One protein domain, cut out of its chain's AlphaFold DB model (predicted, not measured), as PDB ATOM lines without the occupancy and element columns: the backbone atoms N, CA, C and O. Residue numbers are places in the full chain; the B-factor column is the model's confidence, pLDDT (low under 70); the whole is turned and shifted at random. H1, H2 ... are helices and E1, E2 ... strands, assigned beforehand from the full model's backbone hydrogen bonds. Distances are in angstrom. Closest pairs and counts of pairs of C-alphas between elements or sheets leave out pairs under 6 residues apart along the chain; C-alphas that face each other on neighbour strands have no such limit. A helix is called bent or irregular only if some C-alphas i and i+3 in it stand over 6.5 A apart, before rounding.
ATOM      1  N   LEU A  18     -20.869  -8.482  34.788       77.44
ATOM      2  CA  LEU A  18     -22.216  -8.360  35.369       77.44
ATOM      3  C   LEU A  18     -22.318  -7.221  36.399       77.44
ATOM      4  O   LEU A  18     -23.406  -6.693  36.618       77.44
ATOM      5  N   ARG A  19     -21.191  -6.786  36.983       81.12
ATOM      6  CA  ARG A  19     -21.150  -5.594  37.849       81.12
ATOM      7  C   ARG A  19     -21.345  -4.295  37.064       81.12
ATOM      8  O   ARG A  19     -21.861  -3.331  37.620       81.12
ATOM      9  N   TYR A  20     -20.973  -4.285  35.784       85.19
ATOM     10  CA  TYR A  20     -21.084  -3.126  34.896       85.19
ATOM     11  C   TYR A  20     -22.363  -3.124  34.052       85.19
ATOM     12  O   TYR A  20     -22.729  -2.086  33.507       85.19
ATOM     13  N   ALA A  21     -23.081  -4.249  33.982       83.56
ATOM     14  CA  ALA A  21     -24.316  -4.395  33.209       83.56
ATOM     15  C   ALA A  21     -25.342  -3.250  33.389       83.56
ATOM     16  O   ALA A  21     -25.807  -2.728  32.379       83.56
ATOM     17  N   PRO A  22     -25.683  -2.784  34.607       85.12
ATOM     18  CA  PRO A  22     -26.634  -1.681  34.763       85.12
ATOM     19  C   PRO A  22     -26.087  -0.337  34.269       85.12
ATOM     20  O   PRO A  22     -26.858   0.465  33.754       85.12
ATOM     21  N   TYR A  23     -24.774  -0.100  34.352       85.75
ATOM     22  CA  TYR A  23     -24.145   1.096  33.778       85.75
ATOM     23  C   TYR A  23     -24.186   1.064  32.249       85.75
ATOM     24  O   TYR A  23     -24.509   2.069  31.618       85.75
ATOM     25  N   LEU A  24     -23.946  -0.111  31.656       87.12
ATOM     26  CA  LEU A  24     -24.118  -0.325  30.219       87.12
ATOM     27  C   LEU A  24     -25.575  -0.175  29.777       87.12
ATOM     28  O   LEU A  24     -25.804   0.185  28.632       87.12
ATOM     29  N   LEU A  25     -26.547  -0.415  30.664       86.81
ATOM     30  CA  LEU A  25     -27.972  -0.249  30.376       86.81
ATOM     31  C   LEU A  25     -28.441   1.212  30.447       86.81
ATOM     32  O   LEU A  25     -29.384   1.579  29.756       86.81
ATOM     33  N   ILE A  26     -27.777   2.058  31.239       87.50
ATOM     34  CA  ILE A  26     -28.080   3.498  31.311       87.50
ATOM     35  C   ILE A  26     -27.770   4.190  29.978       87.50
ATOM     36  O   ILE A  26     -28.535   5.041  29.531       87.50
ATOM     37  N   LEU A  27     -26.671   3.808  29.325       88.88
ATOM     38  CA  LEU A  27     -26.215   4.424  28.080       88.88
ATOM     39  C   LEU A  27     -27.272   4.365  26.952       88.88
ATOM     40  O   LEU A  27     -27.631   5.428  26.445       88.88
ATOM     41  N   PRO A  28     -27.854   3.202  26.590       84.88
ATOM     42  CA  PRO A  28     -28.920   3.150  25.599       84.88
ATOM     43  C   PRO A  28     -30.182   3.876  26.068       84.88
ATOM     44  O   PRO A  28     -30.819   4.511  25.238       84.88
ATOM     45  N   ILE A  29     -30.536   3.867  27.362       85.94
ATOM     46  CA  ILE A  29     -31.705   4.615  27.867       85.94
ATOM     47  C   ILE A  29     -31.543   6.117  27.596       85.94
ATOM     48  O   ILE A  29     -32.454   6.745  27.054       85.94
ATOM     49  N   ILE A  30     -30.378   6.685  27.919       87.38
ATOM     50  CA  ILE A  30     -30.085   8.103  27.671       87.38
ATOM     51  C   ILE A  30     -30.091   8.398  26.169       87.38
ATOM     52  O   ILE A  30     -30.701   9.380  25.748       87.38
ATOM     53  N   VAL A  31     -29.468   7.541  25.353       87.12
ATOM     54  CA  VAL A  31     -29.447   7.703  23.889       87.12
ATOM     55  C   VAL A  31     -30.861   7.648  23.306       87.12
ATOM     56  O   VAL A  31     -31.216   8.507  22.504       87.12
ATOM     57  N   PHE A  32     -31.701   6.705  23.737       82.31
ATOM     58  CA  PHE A  32     -33.093   6.621  23.290       82.31
ATOM     59  C   PHE A  32     -33.904   7.846  23.709       82.31
ATOM     60  O   PHE A  32     -34.670   8.369  22.900       82.31
ATOM     61  N   HIS A  33     -33.714   8.346  24.930       81.81
ATOM     62  CA  HIS A  33     -34.365   9.579  25.361       81.81
ATOM     63  C   HIS A  33     -33.922  10.781  24.535       81.81
ATOM     64  O   HIS A  33     -34.776  11.531  24.059       81.81
ATOM     65  N   ALA A  34     -32.620  10.927  24.301       84.88
ATOM     66  CA  ALA A  34     -32.091  11.978  23.447       84.88
ATOM     67  C   ALA A  34     -32.679  11.882  22.033       84.88
ATOM     68  O   ALA A  34     -33.195  12.877  21.542       84.88
ATOM     69  N   LEU A  35     -32.717  10.692  21.425       79.12
ATOM     70  CA  LEU A  35     -33.322  10.466  20.105       79.12
ATOM     71  C   LEU A  35     -34.828  10.763  20.080       79.12
ATOM     72  O   LEU A  35     -35.336  11.274  19.085       79.12
ATOM     73  N   SER A  36     -35.551  10.480  21.166       75.38
ATOM     74  CA  SER A  36     -36.977  10.817  21.276       75.38
ATOM     75  C   SER A  36     -37.223  12.327  21.387       75.38
ATOM     76  O   SER A  36     -38.229  12.826  20.882       75.38
ATOM     77  N   LEU A  37     -36.289  13.060  22.009       73.50
ATOM     78  CA  LEU A  37     -36.319  14.519  22.130       73.50
ATOM     79  C   LEU A  37     -35.900  15.194  20.820       73.50
ATOM     80  O   LEU A  37     -36.541  16.147  20.383       73.50
ATOM     81  N   THR A  38     -34.863  14.675  20.163       77.94
ATOM     82  CA  THR A  38     -34.317  15.216  18.909       77.94
ATOM     83  C   THR A  38     -35.027  14.694  17.663       77.94
ATOM     84  O   THR A  38     -34.650  15.070  16.555       77.94
ATOM     85  N   GLY A  39     -36.071  13.871  17.816       66.56
ATOM     86  CA  GLY A  39     -36.700  13.125  16.723       66.56
ATOM     87  C   GLY A  39     -37.178  13.963  15.535       66.56
ATOM     88  O   GLY A  39     -37.249  13.486  14.407       66.56
ATOM     89  N   CYS A  40     -37.428  15.247  15.756       67.00
ATOM     90  CA  CYS A  40     -37.847  16.166  14.706       67.00
ATOM     91  C   CYS A  40     -36.673  16.617  13.805       67.00
ATOM     92  O   CYS A  40     -36.882  16.900  12.629       67.00
ATOM     93  N   VAL A  41     -35.443  16.638  14.337       69.31
ATOM     94  CA  VAL A  41     -34.215  17.130  13.674       69.31
ATOM     95  C   VAL A  41     -33.448  16.005  12.976       69.31
ATOM     96  O   VAL A  41     -32.645  16.258  12.082       69.31
ATOM     97  N   SER A  42     -33.668  14.748  13.371       65.19
ATOM     98  CA  SER A  42     -32.885  13.639  12.829       65.19
ATOM     99  C   SER A  42     -33.242  13.371  11.367       65.19
ATOM    100  O   SER A  42     -34.222  12.700  11.039       65.19
ATOM    101  N   THR A  43     -32.394  13.868  10.474       64.06
ATOM    102  CA  THR A  43     -32.288  13.438   9.077       64.06
ATOM    103  C   THR A  43     -31.365  12.225   8.940       64.06
ATOM    104  O   THR A  43     -30.907  11.923   7.840       64.06
ATOM    105  N   SER A  44     -31.068  11.522  10.045       61.00
ATOM    106  CA  SER A  44     -30.148  10.390  10.023       61.00
ATOM    107  C   SER A  44     -30.679   9.285   9.100       61.00
ATOM    108  O   SER A  44     -31.771   8.761   9.342       61.00
ATOM    109  N   PRO A  45     -29.910   8.880   8.073       59.28
ATOM    110  CA  PRO A  45     -30.329   7.843   7.133       59.28
ATOM    111  C   PRO A  45     -30.461   6.460   7.787       59.28
ATOM    112  O   PRO A  45     -31.131   5.592   7.238       59.28
ATOM    113  N   ALA A  46     -29.860   6.247   8.965       69.88
ATOM    114  CA  ALA A  46     -29.897   4.964   9.665       69.88
ATOM    115  C   ALA A  46     -31.258   4.664  10.320       69.88
ATOM    116  O   ALA A  46     -31.618   3.499  10.475       69.88
ATOM    117  N   ILE A  47     -32.014   5.696  10.716       71.12
ATOM    118  CA  ILE A  47     -33.335   5.544  11.344       71.12
ATOM    119  C   ILE A  47     -34.286   6.601  10.758       71.12
ATOM    120  O   ILE A  47     -34.596   7.599  11.418       71.12
ATOM    121  N   PRO A  48     -34.744   6.423   9.506       66.31
ATOM    122  CA  PRO A  48     -35.690   7.346   8.904       66.31
ATOM    123  C   PRO A  48     -37.040   7.289   9.637       66.31
ATOM    124  O   PRO A  48     -37.463   6.243  10.134       66.31
ATOM    125  N   ASN A  49     -37.759   8.413   9.643       65.94
ATOM    126  CA  ASN A  49     -39.146   8.519  10.116       65.94
ATOM    127  C   ASN A  49     -39.366   8.300  11.625       65.94
ATOM    128  O   ASN A  49     -40.222   7.516  12.030       65.94
ATOM    129  N   ILE A  50     -38.646   9.039  12.473       74.50
ATOM    130  CA  ILE A  50     -38.926   9.105  13.923       74.50
ATOM    131  C   ILE A  50     -39.870  10.257  14.314       74.50
ATOM    132  O   ILE A  50     -39.865  10.720  15.452       74.50
ATOM    133  N   TYR A  51     -40.700  10.711  13.376       79.62
ATOM    134  CA  TYR A  51     -41.798  11.640  13.636       79.62
ATOM    135  C   TYR A  51     -43.088  10.872  13.953       79.62
ATOM    136  O   TYR A  51     -43.282   9.729  13.530       79.62
ATOM    137  N   VAL A  52     -43.979  11.508  14.709       81.12
ATOM    138  CA  VAL A  52     -45.311  10.972  15.011       81.12
ATOM    139  C   VAL A  52     -46.211  11.149  13.794       81.12
ATOM    140  O   VAL A  52     -46.885  10.207  13.382       81.12
ATOM    141  N   VAL A  53     -46.184  12.354  13.219       83.00
ATOM    142  CA  VAL A  53     -47.001  12.749  12.072       83.00
ATOM    143  C   VAL A  53     -46.143  13.526  11.083       83.00
ATOM    144  O   VAL A  53     -45.310  14.345  11.473       83.00
ATOM    145  N   ASP A  54     -46.370  13.251   9.806       85.81
ATOM    146  CA  ASP A  54     -45.823  13.997   8.682       85.81
ATOM    147  C   ASP A  54     -46.985  14.576   7.890       85.81
ATOM    148  O   ASP A  54     -47.833  13.829   7.405       85.81
ATOM    149  N   LEU A  55     -47.055  15.900   7.831       85.69
ATOM    150  CA  LEU A  55     -48.064  16.633   7.084       85.69
ATOM    151  C   LEU A  55     -47.398  17.128   5.804       85.69
ATOM    152  O   LEU A  55     -46.448  17.914   5.848       85.69
ATOM    153  N   ARG A  56     -47.901  16.663   4.665       83.81
ATOM    154  CA  ARG A  56     -47.452  17.090   3.340       83.81
ATOM    155  C   ARG A  56     -48.620  17.740   2.618       83.81
ATOM    156  O   ARG A  56     -49.721  17.189   2.631       83.81
ATOM    157  N   SER A  57     -48.376  18.894   2.003       79.88
ATOM    158  CA  SER A  57     -49.353  19.505   1.103       79.88
ATOM    159  C   SER A  57     -49.454  18.662  -0.165       79.88
ATOM    160  O   SER A  57     -48.458  18.442  -0.849       79.88
ATOM    161  N   ASN A  58     -50.647  18.158  -0.467       70.88
ATOM    162  CA  ASN A  58     -50.920  17.380  -1.673       70.88
ATOM    163  C   ASN A  58     -51.404  18.299  -2.804       70.88
ATOM    164  O   ASN A  58     -52.520  18.182  -3.308       70.88
ATOM    165  N   THR A  59     -50.590  19.286  -3.157       73.81
ATOM    166  CA  THR A  59     -50.804  20.072  -4.371       73.81
ATOM    167  C   THR A  59     -50.032  19.380  -5.485       73.81
ATOM    168  O   THR A  59     -48.815  19.301  -5.401       73.81
ATOM    169  N   ASN A  60     -50.718  18.877  -6.520       65.56
ATOM    170  CA  ASN A  60     -50.150  18.169  -7.689       65.56
ATOM    171  C   ASN A  60     -49.174  19.010  -8.549       65.56
ATOM    172  O   ASN A  60     -48.909  18.675  -9.702       65.56
ATOM    173  N   VAL A  61     -48.663  20.117  -8.017       63.88
ATOM    174  CA  VAL A  61     -47.626  20.932  -8.634       63.88
ATOM    175  C   VAL A  61     -46.298  20.401  -8.110       63.88
ATOM    176  O   VAL A  61     -46.122  20.241  -6.910       63.88
ATOM    177  N   THR A  62     -45.416  20.064  -9.037       62.97
ATOM    178  CA  THR A  62     -44.216  19.214  -8.963       62.97
ATOM    179  C   THR A  62     -43.130  19.578  -7.939       62.97
ATOM    180  O   THR A  62     -42.034  19.029  -8.016       62.97
ATOM    181  N   GLU A  63     -43.401  20.451  -6.973       64.12
ATOM    182  CA  GLU A  63     -42.421  20.931  -6.004       64.12
ATOM    183  C   GLU A  63     -42.958  20.758  -4.579       64.12
ATOM    184  O   GLU A  63     -43.999  21.289  -4.196       64.12
ATOM    185  N   ASP A  64     -42.242  19.940  -3.803       61.97
ATOM    186  CA  ASP A  64     -42.490  19.605  -2.397       61.97
ATOM    187  C   ASP A  64     -42.231  20.802  -1.470       61.97
ATOM    188  O   ASP A  64     -41.394  20.745  -0.571       61.97
ATOM    189  N   LEU A  65     -42.947  21.900  -1.692       72.81
ATOM    190  CA  LEU A  65     -42.614  23.202  -1.122       72.81
ATOM    191  C   LEU A  65     -42.793  23.272   0.396       72.81
ATOM    192  O   LEU A  65     -42.127  24.058   1.056       72.81
ATOM    193  N   LEU A  66     -43.677  22.458   0.984       85.62
ATOM    194  CA  LEU A  66     -43.956  22.586   2.411       85.62
ATOM    195  C   LEU A  66     -44.308  21.259   3.077       85.62
ATOM    196  O   LEU A  66     -45.310  20.601   2.769       85.62
ATOM    197  N   LYS A  67     -43.458  20.876   4.031       88.88
ATOM    198  CA  LYS A  67     -43.574  19.632   4.788       88.88
ATOM    199  C   LYS A  67     -43.406  19.907   6.279       88.88
ATOM    200  O   LYS A  67     -42.375  20.415   6.709       88.88
ATOM    201  N   VAL A  68     -44.394  19.535   7.089       90.12
ATOM    202  CA  VAL A  68     -44.357  19.710   8.550       90.12
ATOM    203  C   VAL A  68     -44.225  18.351   9.220       90.12
ATOM    204  O   VAL A  68     -45.090  17.491   9.085       90.12
ATOM    205  N   ARG A  69     -43.160  18.165   9.999       89.12
ATOM    206  CA  ARG A  69     -42.941  16.964  10.811       89.12
ATOM    207  C   ARG A  69     -43.184  17.280  12.274       89.12
ATOM    208  O   ARG A  69     -42.578  18.194  12.829       89.12
ATOM    209  N   ILE A  70     -44.028  16.486  12.913       88.00
ATOM    210  CA  ILE A  70     -44.380  16.636  14.323       88.00
ATOM    211  C   ILE A  70     -43.761  15.467  15.088       88.00
ATOM    212  O   ILE A  70     -44.080  14.305  14.823       88.00
ATOM    213  N   GLY A  71     -42.860  15.759  16.024       85.88
ATOM    214  CA  GLY A  71     -42.342  14.784  16.983       85.88
ATOM    215  C   GLY A  71     -42.986  14.939  18.361       85.88
ATOM    216  O   GLY A  71     -43.933  15.696  18.543       85.88
ATOM    217  N   TYR A  72     -42.467  14.213  19.355       79.94
ATOM    218  CA  TYR A  72     -43.035  14.225  20.711       79.94
ATOM    219  C   TYR A  72     -42.914  15.575  21.424       79.94
ATOM    220  O   TYR A  72     -43.810  15.950  22.173       79.94
ATOM    221  N   TYR A  73     -41.797  16.272  21.219       84.19
ATOM    222  CA  TYR A  73     -41.461  17.497  21.952       84.19
ATOM    223  C   TYR A  73     -41.239  18.708  21.040       84.19
ATOM    224  O   TYR A  73     -41.065  19.824  21.526       84.19
ATOM    225  N   GLY A  74     -41.260  18.514  19.723       88.00
ATOM    226  CA  GLY A  74     -40.977  19.564  18.758       88.00
ATOM    227  C   GLY A  74     -41.745  19.391  17.459       88.00
ATOM    228  O   GLY A  74     -42.295  18.327  17.168       88.00
ATOM    229  N   ILE A  75     -41.773  20.465  16.687       90.75
ATOM    230  CA  ILE A  75     -42.340  20.530  15.346       90.75
ATOM    231  C   ILE A  75     -41.269  21.136  14.449       90.75
ATOM    232  O   ILE A  75     -40.632  22.122  14.822       90.75
ATOM    233  N   CYS A  76     -41.053  20.533  13.285       91.62
ATOM    234  CA  CYS A  76     -40.157  21.064  12.273       91.62
ATOM    235  C   CYS A  76     -40.910  21.338  10.979       91.62
ATOM    236  O   CYS A  76     -41.629  20.472  10.484       91.62
ATOM    237  N   GLY A  77     -40.704  22.528  10.432       92.00
ATOM    238  CA  GLY A  77     -41.071  22.885   9.071       92.00
ATOM    239  C   GLY A  77     -39.880  22.639   8.156       92.00
ATOM    240  O   GLY A  77     -38.741  22.950   8.510       92.00
ATOM    241  N   ILE A  78     -40.142  22.032   7.011       90.44
ATOM    242  CA  ILE A  78     -39.188  21.830   5.930       90.44
ATOM    243  C   ILE A  78     -39.726  22.622   4.748       90.44
ATOM    244  O   ILE A  78     -40.862  22.392   4.327       90.44
ATOM    245  N   ASP A  79     -38.901  23.550   4.289       90.56
ATOM    246  CA  ASP A  79     -39.139  24.488   3.195       90.56
ATOM    247  C   ASP A  79     -37.893  24.484   2.285       90.56
ATOM    248  O   ASP A  79     -36.894  23.819   2.597       90.56
ATOM    249  N   GLU A  80     -37.915  25.233   1.188       88.75
ATOM    250  CA  GLU A  80     -36.774  25.399   0.275       88.75
ATOM    251  C   GLU A  80     -35.541  25.984   0.984       88.75
ATOM    252  O   GLU A  80     -34.409  25.577   0.718       88.75
ATOM    253  N   ASP A  81     -35.762  26.857   1.971       88.56
ATOM    254  CA  ASP A  81     -34.713  27.459   2.805       88.56
ATOM    255  C   ASP A  81     -34.056  26.472   3.792       88.56
ATOM    256  O   ASP A  81     -33.104  26.821   4.500       88.56
ATOM    257  N   GLY A  82     -34.588  25.252   3.901       89.19
ATOM    258  CA  GLY A  82     -34.111  24.208   4.800       89.19
ATOM    259  C   GLY A  82     -35.091  23.845   5.916       89.19
ATOM    260  O   GLY A  82     -36.302  24.042   5.832       89.19
ATOM    261  N   THR A  83     -34.563  23.239   6.985       90.19
ATOM    262  CA  THR A  83     -35.369  22.694   8.089       90.19
ATOM    263  C   THR A  83     -35.308  23.590   9.323       90.19
ATOM    264  O   THR A  83     -34.242  23.733   9.928       90.19
ATOM    265  N   ARG A  84     -36.445  24.145   9.750       91.88
ATOM    266  CA  ARG A  84     -36.565  24.924  10.993       91.88
ATOM    267  C   ARG A  84     -37.345  24.130  12.026       91.88
ATOM    268  O   ARG A  84     -38.425  23.635  11.733       91.88
ATOM    269  N   CYS A  85     -36.809  24.022  13.237       91.31
ATOM    270  CA  CYS A  85     -37.387  23.225  14.312       91.31
ATOM    271  C   CYS A  85     -37.657  24.085  15.539       91.31
ATOM    272  O   CYS A  85     -36.800  24.856  15.963       91.31
ATOM    273  N   GLN A  86     -38.836  23.922  16.123       92.38
ATOM    274  CA  GLN A  86     -39.255  24.627  17.326       92.38
ATOM    275  C   GLN A  86     -39.857  23.654  18.336       92.38
ATOM    276  O   GLN A  86     -40.428  22.623  17.978       92.38
ATOM    277  N   SER A  87     -39.737  23.992  19.619       89.06
ATOM    278  CA  SER A  87     -40.464  23.282  20.672       89.06
ATOM    279  C   SER A  87     -41.960  23.556  20.527       89.06
ATOM    280  O   SER A  87     -42.369  24.711  20.405       89.06
ATOM    281  N   ALA A  88     -42.774  22.500  20.568       85.75
ATOM    282  CA  ALA A  88     -44.233  22.631  20.554       85.75
ATOM    283  C   ALA A  88     -44.790  23.069  21.922       85.75
ATOM    284  O   ALA A  88     -45.934  23.502  22.029       85.75
ATOM    285  N   SER A  89     -43.992  22.936  22.987       86.94
ATOM    286  CA  SER A  89     -44.438  23.207  24.352       86.94
ATOM    287  C   SER A  89     -44.475  24.709  24.644       86.94
ATOM    288  O   SER A  89     -43.470  25.403  24.488       86.94
ATOM    289  N   GLY A  90     -45.626  25.197  25.112       87.00
ATOM    290  CA  GLY A  90     -45.780  26.556  25.642       87.00
ATOM    291  C   GLY A  90     -45.837  27.676  24.599       87.00
ATOM    292  O   GLY A  90     -45.668  28.835  24.971       87.00
ATOM    293  N   ARG A  91     -46.065  27.365  23.316       87.38
ATOM    294  CA  ARG A  91     -46.243  28.367  22.251       87.38
ATOM    295  C   ARG A  91     -47.623  28.277  21.612       87.38
ATOM    296  O   ARG A  91     -48.197  27.196  21.526       87.38
ATOM    297  N   SER A  92     -48.146  29.422  21.172       90.88
ATOM    298  CA  SER A  92     -49.391  29.468  20.400       90.88
ATOM    299  C   SER A  92     -49.143  29.009  18.962       90.88
ATOM    300  O   SER A  92     -48.016  29.093  18.462       90.88
ATOM    301  N   VAL A  93     -50.194  28.551  18.283       86.38
ATOM    302  CA  VAL A  93     -50.099  28.045  16.904       86.38
ATOM    303  C   VAL A  93     -49.592  29.133  15.950       86.38
ATOM    304  O   VAL A  93     -48.783  28.846  15.075       86.38
ATOM    305  N   GLU A  94     -49.968  30.393  16.169       88.12
ATOM    306  CA  GLU A  94     -49.601  31.536  15.322       88.12
ATOM    307  C   GLU A  94     -48.120  31.908  15.479       88.12
ATOM    308  O   GLU A  94     -47.413  32.143  14.495       88.12
ATOM    309  N   THR A  95     -47.616  31.922  16.719       90.38
ATOM    310  CA  THR A  95     -46.186  32.174  16.993       90.38
ATOM    311  C   THR A  95     -45.305  31.038  16.487       90.38
ATOM    312  O   THR A  95     -44.167  31.257  16.069       90.38
ATOM    313  N   LEU A  96     -45.833  29.813  16.508       90.44
ATOM    314  CA  LEU A  96     -45.149  28.654  15.972       90.44
ATOM    315  C   LEU A  96     -45.123  28.695  14.439       90.44
ATOM    316  O   LEU A  96     -44.054  28.549  13.858       90.44
ATOM    317  N   ALA A  97     -46.262  28.952  13.792       89.50
ATOM    318  CA  ALA A  97     -46.370  29.023  12.337       89.50
ATOM    319  C   ALA A  97     -45.494  30.138  11.750       89.50
ATOM    320  O   ALA A  97     -44.713  29.876  10.839       89.50
ATOM    321  N   SER A  98     -45.545  31.343  12.327       90.38
ATOM    322  CA  SER A  98     -44.710  32.471  11.882       90.38
ATOM    323  C   SER A  98     -43.214  32.215  12.084       90.38
ATOM    324  O   SER A  98     -42.398  32.633  11.267       90.38
ATOM    325  N   SER A  99     -42.830  31.479  13.133       92.62
ATOM    326  CA  SER A  99     -41.431  31.107  13.342       92.62
ATOM    327  C   SER A  99     -40.955  29.963  12.443       92.62
ATOM    328  O   SER A  99     -39.762  29.912  12.138       92.62
ATOM    329  N   LEU A 100     -41.826  29.012  12.096       90.88
ATOM    330  CA  LEU A 100     -41.475  27.892  11.221       90.88
ATOM    331  C   LEU A 100     -41.390  28.347   9.763       90.88
ATOM    332  O   LEU A 100     -40.476  27.929   9.052       90.88
ATOM    333  N   PHE A 101     -42.286  29.247   9.360       92.25
ATOM    334  CA  PHE A 101     -42.442  29.715   7.988       92.25
ATOM    335  C   PHE A 101     -42.451  31.250   7.925       92.25
ATOM    336  O   PHE A 101     -43.484  31.853   7.635       92.25
ATOM    337  N   PRO A 102     -41.310  31.912   8.186       89.88
ATOM    338  CA  PRO A 102     -41.221  33.373   8.162       89.88
ATOM    339  C   PRO A 102     -41.506  33.967   6.774       89.88
ATOM    340  O   PRO A 102     -41.934  35.112   6.679       89.88
ATOM    341  N   ASN A 103     -41.295  33.182   5.712       86.06
ATOM    342  CA  ASN A 103     -41.480  33.593   4.321       86.06
ATOM    343  C   ASN A 103     -42.873  33.278   3.766       86.06
ATOM    344  O   ASN A 103     -43.186  33.700   2.652       86.06
ATOM    345  N   LEU A 104     -43.751  32.636   4.553       78.44
ATOM    346  CA  LEU A 104     -45.191  32.691   4.302       78.44
ATOM    347  C   LEU A 104     -45.662  34.099   4.662       78.44
ATOM    348  O   LEU A 104     -46.349  34.323   5.658       78.44
ATOM    349  N   VAL A 229     -54.543  15.802   3.782       63.72
ATOM    350  CA  VAL A 229     -53.440  15.564   4.704       63.72
ATOM    351  C   VAL A 229     -53.192  14.059   4.759       63.72
ATOM    352  O   VAL A 229     -53.947  13.305   5.370       63.72
ATOM    353  N   LEU A 230     -52.112  13.604   4.126       68.62
ATOM    354  CA  LEU A 230     -51.675  12.215   4.232       68.62
ATOM    355  C   LEU A 230     -51.014  11.982   5.599       68.62
ATOM    356  O   LEU A 230     -49.808  12.155   5.755       68.62
ATOM    357  N   ILE A 231     -51.795  11.562   6.593       69.94
ATOM    358  CA  ILE A 231     -51.279  11.239   7.928       69.94
ATOM    359  C   ILE A 231     -50.600   9.868   7.882       69.94
ATOM    360  O   ILE A 231     -51.256   8.826   7.909       69.94
ATOM    361  N   LYS A 232     -49.266   9.850   7.844       71.88
ATOM    362  CA  LYS A 232     -48.486   8.612   7.976       71.88
ATOM    363  C   LYS A 232     -47.921   8.493   9.389       71.88
ATOM    364  O   LYS A 232     -46.987   9.204   9.748       71.88
ATOM    365  N   SER A 233     -48.463   7.571  10.185       71.19
ATOM    366  CA  SER A 233     -47.921   7.274  11.515       71.19
ATOM    367  C   SER A 233     -46.585   6.532  11.410       71.19
ATOM    368  O   SER A 233     -46.504   5.489  10.752       71.19
ATOM    369  N   GLY A 234     -45.548   7.022  12.090       70.06
ATOM    370  CA  GLY A 234     -44.252   6.344  12.163       70.06
ATOM    371  C   GLY A 234     -44.289   5.112  13.077       70.06
ATOM    372  O   GLY A 234     -44.336   5.241  14.300       70.06
ATOM    373  N   THR A 235     -44.207   3.902  12.514       77.19
ATOM    374  CA  THR A 235     -44.108   2.640  13.282       77.19
ATOM    375  C   THR A 235     -42.844   2.571  14.143       77.19
ATOM    376  O   THR A 235     -42.855   1.986  15.228       77.19
ATOM    377  N   THR A 236     -41.765   3.224  13.707       77.25
ATOM    378  CA  THR A 236     -40.469   3.271  14.396       77.25
ATOM    379  C   THR A 236     -40.596   3.785  15.827       77.25
ATOM    380  O   THR A 236     -40.011   3.235  16.756       77.25
ATOM    381  N   LEU A 237     -41.413   4.813  16.030       73.56
ATOM    382  CA  LEU A 237     -41.553   5.489  17.314       73.56
ATOM    383  C   LEU A 237     -42.291   4.624  18.349       73.56
ATOM    384  O   LEU A 237     -41.946   4.643  19.531       73.56
ATOM    385  N   GLN A 238     -43.223   3.781  17.900       78.50
ATOM    386  CA  GLN A 238     -43.848   2.774  18.755       78.50
ATOM    387  C   GLN A 238     -42.827   1.723  19.210       78.50
ATOM    388  O   GLN A 238     -42.774   1.388  20.394       78.50
ATOM    389  N   VAL A 239     -41.980   1.235  18.300       83.56
ATOM    390  CA  VAL A 239     -40.935   0.250  18.624       83.56
ATOM    391  C   VAL A 239     -39.920   0.828  19.610       83.56
ATOM    392  O   VAL A 239     -39.580   0.167  20.593       83.56
ATOM    393  N   LEU A 240     -39.482   2.074  19.398       80.62
ATOM    394  CA  LEU A 240     -38.562   2.764  20.305       80.62
ATOM    395  C   LEU A 240     -39.151   2.871  21.715       80.62
ATOM    396  O   LEU A 240     -38.476   2.530  22.681       80.62
ATOM    397  N   GLN A 241     -40.428   3.240  21.832       81.50
ATOM    398  CA  GLN A 241     -41.094   3.364  23.127       81.50
ATOM    399  C   GLN A 241     -41.131   2.035  23.899       81.50
ATOM    400  O   GLN A 241     -40.804   1.998  25.087       81.50
ATOM    401  N   TRP A 242     -41.494   0.933  23.236       85.44
ATOM    402  CA  TRP A 242     -41.491  -0.395  23.864       85.44
ATOM    403  C   TRP A 242     -40.083  -0.874  24.218       85.44
ATOM    404  O   TRP A 242     -39.892  -1.540  25.236       85.44
ATOM    405  N   THR A 243     -39.095  -0.499  23.411       85.38
ATOM    406  CA  THR A 243     -37.689  -0.829  23.642       85.38
ATOM    407  C   THR A 243     -37.148  -0.109  24.877       85.38
ATOM    408  O   THR A 243     -36.581  -0.757  25.759       85.38
ATOM    409  N   THR A 244     -37.386   1.201  25.008       84.62
ATOM    410  CA  THR A 244     -37.011   1.972  26.207       84.62
ATOM    411  C   THR A 244     -37.681   1.403  27.453       84.62
ATOM    412  O   THR A 244     -37.010   1.172  28.456       84.62
ATOM    413  N   PHE A 245     -38.974   1.077  27.366       85.62
ATOM    414  CA  PHE A 245     -39.690   0.424  28.461       85.62
ATOM    415  C   PHE A 245     -39.050  -0.918  28.856       85.62
ATOM    416  O   PHE A 245     -38.858  -1.196  30.040       85.62
ATOM    417  N   GLY A 246     -38.669  -1.741  27.875       88.38
ATOM    418  CA  GLY A 246     -37.957  -2.996  28.119       88.38
ATOM    419  C   GLY A 246     -36.633  -2.787  28.858       88.38
ATOM    420  O   GLY A 246     -36.352  -3.498  29.827       88.38
ATOM    421  N   PHE A 247     -35.851  -1.779  28.461       85.88
ATOM    422  CA  PHE A 247     -34.603  -1.433  29.143       85.88
ATOM    423  C   PHE A 247     -34.833  -0.948  30.578       85.88
ATOM    424  O   PHE A 247     -34.127  -1.391  31.479       85.88
ATOM    425  N   GLU A 248     -35.846  -0.127  30.844       86.62
ATOM    426  CA  GLU A 248     -36.159   0.289  32.219       86.62
ATOM    427  C   GLU A 248     -36.542  -0.891  33.121       86.62
ATOM    428  O   GLU A 248     -36.099  -0.969  34.271       86.62
ATOM    429  N   VAL A 249     -37.332  -1.837  32.605       87.19
ATOM    430  CA  VAL A 249     -37.699  -3.053  33.347       87.19
ATOM    431  C   VAL A 249     -36.461  -3.904  33.629       87.19
ATOM    432  O   VAL A 249     -36.268  -4.342  34.765       87.19
ATOM    433  N   LEU A 250     -35.595  -4.108  32.633       85.56
ATOM    434  CA  LEU A 250     -34.332  -4.830  32.808       85.56
ATOM    435  C   LEU A 250     -33.425  -4.146  33.836       85.56
ATOM    436  O   LEU A 250     -32.868  -4.820  34.705       85.56
ATOM    437  N   PHE A 251     -33.323  -2.817  33.790       86.25
ATOM    438  CA  PHE A 251     -32.561  -2.034  34.757       86.25
ATOM    439  C   PHE A 251     -33.106  -2.230  36.176       86.25
ATOM    440  O   PHE A 251     -32.354  -2.575  37.092       86.25
ATOM    441  N   ALA A 252     -34.422  -2.101  36.357       84.81
ATOM    442  CA  ALA A 252     -35.077  -2.281  37.649       84.81
ATOM    443  C   ALA A 252     -34.881  -3.698  38.218       84.81
ATOM    444  O   ALA A 252     -34.700  -3.859  39.427       84.81
ATOM    445  N   LEU A 253     -34.872  -4.723  37.359       84.31
ATOM    446  CA  LEU A 253     -34.588  -6.104  37.758       84.31
ATOM    447  C   LEU A 253     -33.108  -6.334  38.099       84.31
ATOM    448  O   LEU A 253     -32.819  -7.172  38.952       84.31
ATOM    449  N   ALA A 254     -32.180  -5.589  37.491       83.56
ATOM    450  CA  ALA A 254     -30.741  -5.711  37.735       83.56
ATOM    451  C   ALA A 254     -30.289  -5.081  39.070       83.56
ATOM    452  O   ALA A 254     -29.403  -5.622  39.738       83.56
ATOM    453  N   VAL A 255     -30.908  -3.974  39.500       84.94
ATOM    454  CA  VAL A 255     -30.532  -3.239  40.730       84.94
ATOM    455  C   VAL A 255     -30.469  -4.131  41.991       84.94
ATOM    456  O   VAL A 255     -29.460  -4.079  42.700       84.94
ATOM    457  N   PRO A 256     -31.461  -4.999  42.286       82.06
ATOM    458  CA  PRO A 256     -31.397  -5.959  43.391       82.06
ATOM    459  C   PRO A 256     -30.125  -6.811  43.454       82.06
ATOM    460  O   PRO A 256     -29.620  -7.092  44.546       82.06
ATOM    461  N   PHE A 257     -29.616  -7.237  42.296       80.25
ATOM    462  CA  PHE A 257     -28.443  -8.104  42.215       80.25
ATOM    463  C   PHE A 257     -27.159  -7.351  42.570       80.25
ATOM    464  O   PHE A 257     -26.294  -7.917  43.241       80.25
ATOM    465  N   LEU A 258     -27.066  -6.062  42.225       78.56
ATOM    466  CA  LEU A 258     -25.934  -5.220  42.618       78.56
ATOM    467  C   LEU A 258     -25.860  -5.017  44.130       78.56
ATOM    468  O   LEU A 258     -24.790  -5.144  44.727       78.56
ATOM    469  N   VAL A 259     -26.998  -4.709  44.759       82.25
ATOM    470  CA  VAL A 259     -27.041  -4.375  46.190       82.25
ATOM    471  C   VAL A 259     -26.634  -5.578  47.045       82.25
ATOM    472  O   VAL A 259     -25.921  -5.423  48.035       82.25
ATOM    473  N   ARG A 260     -27.023  -6.795  46.644       78.62
ATOM    474  CA  ARG A 260     -26.699  -8.020  47.395       78.62
ATOM    475  C   ARG A 260     -25.227  -8.421  47.309       78.62
ATOM    476  O   ARG A 260     -24.710  -8.992  48.267       78.62
ATOM    477  N   TYR A 261     -24.533  -8.099  46.218       68.75
ATOM    478  CA  TYR A 261     -23.150  -8.544  46.010       68.75
ATOM    479  C   TYR A 261     -22.152  -7.913  46.994       68.75
ATOM    480  O   TYR A 261     -21.140  -8.526  47.331       68.75
TER     481      TYR A 261
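What this domain is: This is residues 18 to 104 and 229 to 261 of the 273 residues of an uncharacterized protein of Chaetomium globosum (strain ATCC 6205 / CBS 148.51 / DSM 1962 / NBRC 6347 / NRRL 1970) (UniProt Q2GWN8). Two long helices, H1 and H3, run side by side in opposite directions as a stalk, and at one end of it sits a small head, a four-stranded sheet with the short helix H2 packed on it. H1 reaches the sheet with its last residues, 36 to 38, while H3 stays clear of it. The printed part has 120 residues, with three named helices and four named strands in the order H1 E1 E2 E3 E4 H2 H3. The sheet, in the order E1 E2 E3 E4, is antiparallel, and the class is mixed, helices and strands. The whole is loose, with a radius of gyration of the C-alphas of 18.8 A, and spans 65 by 28 by 20 A, a rod in outline.

Where its parts are: H1, residues 21 to 38, begins at C-alpha 21 (-24.316, -4.395, 33.209) and is 26.3 A long. The strands are E1, residues 53 to 56, E2, residues 67 to 70, E3, residues 74 to 79, 16.4 A, and E4, residues 82 to 87, 17.1 A. C-alpha 53 is at (-47.001, 12.749, 12.072). H2 holds residues 93 to 100. H3, residues 235 to 261, is 40.4 A long and ends at C-alpha 261 (-23.150, -8.544, 46.010); it is neither bent nor irregular, but only just: C-alphas 253 and 256 are 6.5 A apart.

How they stand to each other: H1 and H3 touch, the closest C-alphas being those of Pro 22 and Phe 251, 5.9 A apart, at a shallow tilt of 27 degrees, opposite ways. H1 is only just on the sheet, with 5 pairs of C-alphas within 10 A, and only grazes it. E1 to E4 form a meander, each strand the antiparallel neighbour of the one before. In the hairpin E1 and E2, N 55 and O 68 are 2.8 A apart, within hydrogen-bond range. So are N 69 and O 76, 2.8 A, in the hairpin E2 and E3, and N 77 and O 84, 2.8 A, in the hairpin E3 and E4. H2 is on the sheet at a height of 9.3 A, over E3 and slantwise to the strands, at 38 degrees to E3 on the local plane; the C-alphas of Gly 77 and Leu 100, their closest, are 5.5 A apart. H3 is not on the sheet. Every O i to N i+4 pair is within hydrogen-bond range in H2, 11 of 14 in H1 and 21 of 23 in H3.

The domain as a whole: The C-alphas of Val 61 and Tyr 261, the two farthest apart, are 66.7 A from each other. Residues 105 to 228 are not printed, and C-alphas 104 and 229 are 19.0 A apart across this cut. The link from H1 to E1 is long, with 14 residues. The mean pLDDT of the printed part is 81.3; it is under 70 at 19 residues, among them 39 to 46 and 60 to 64.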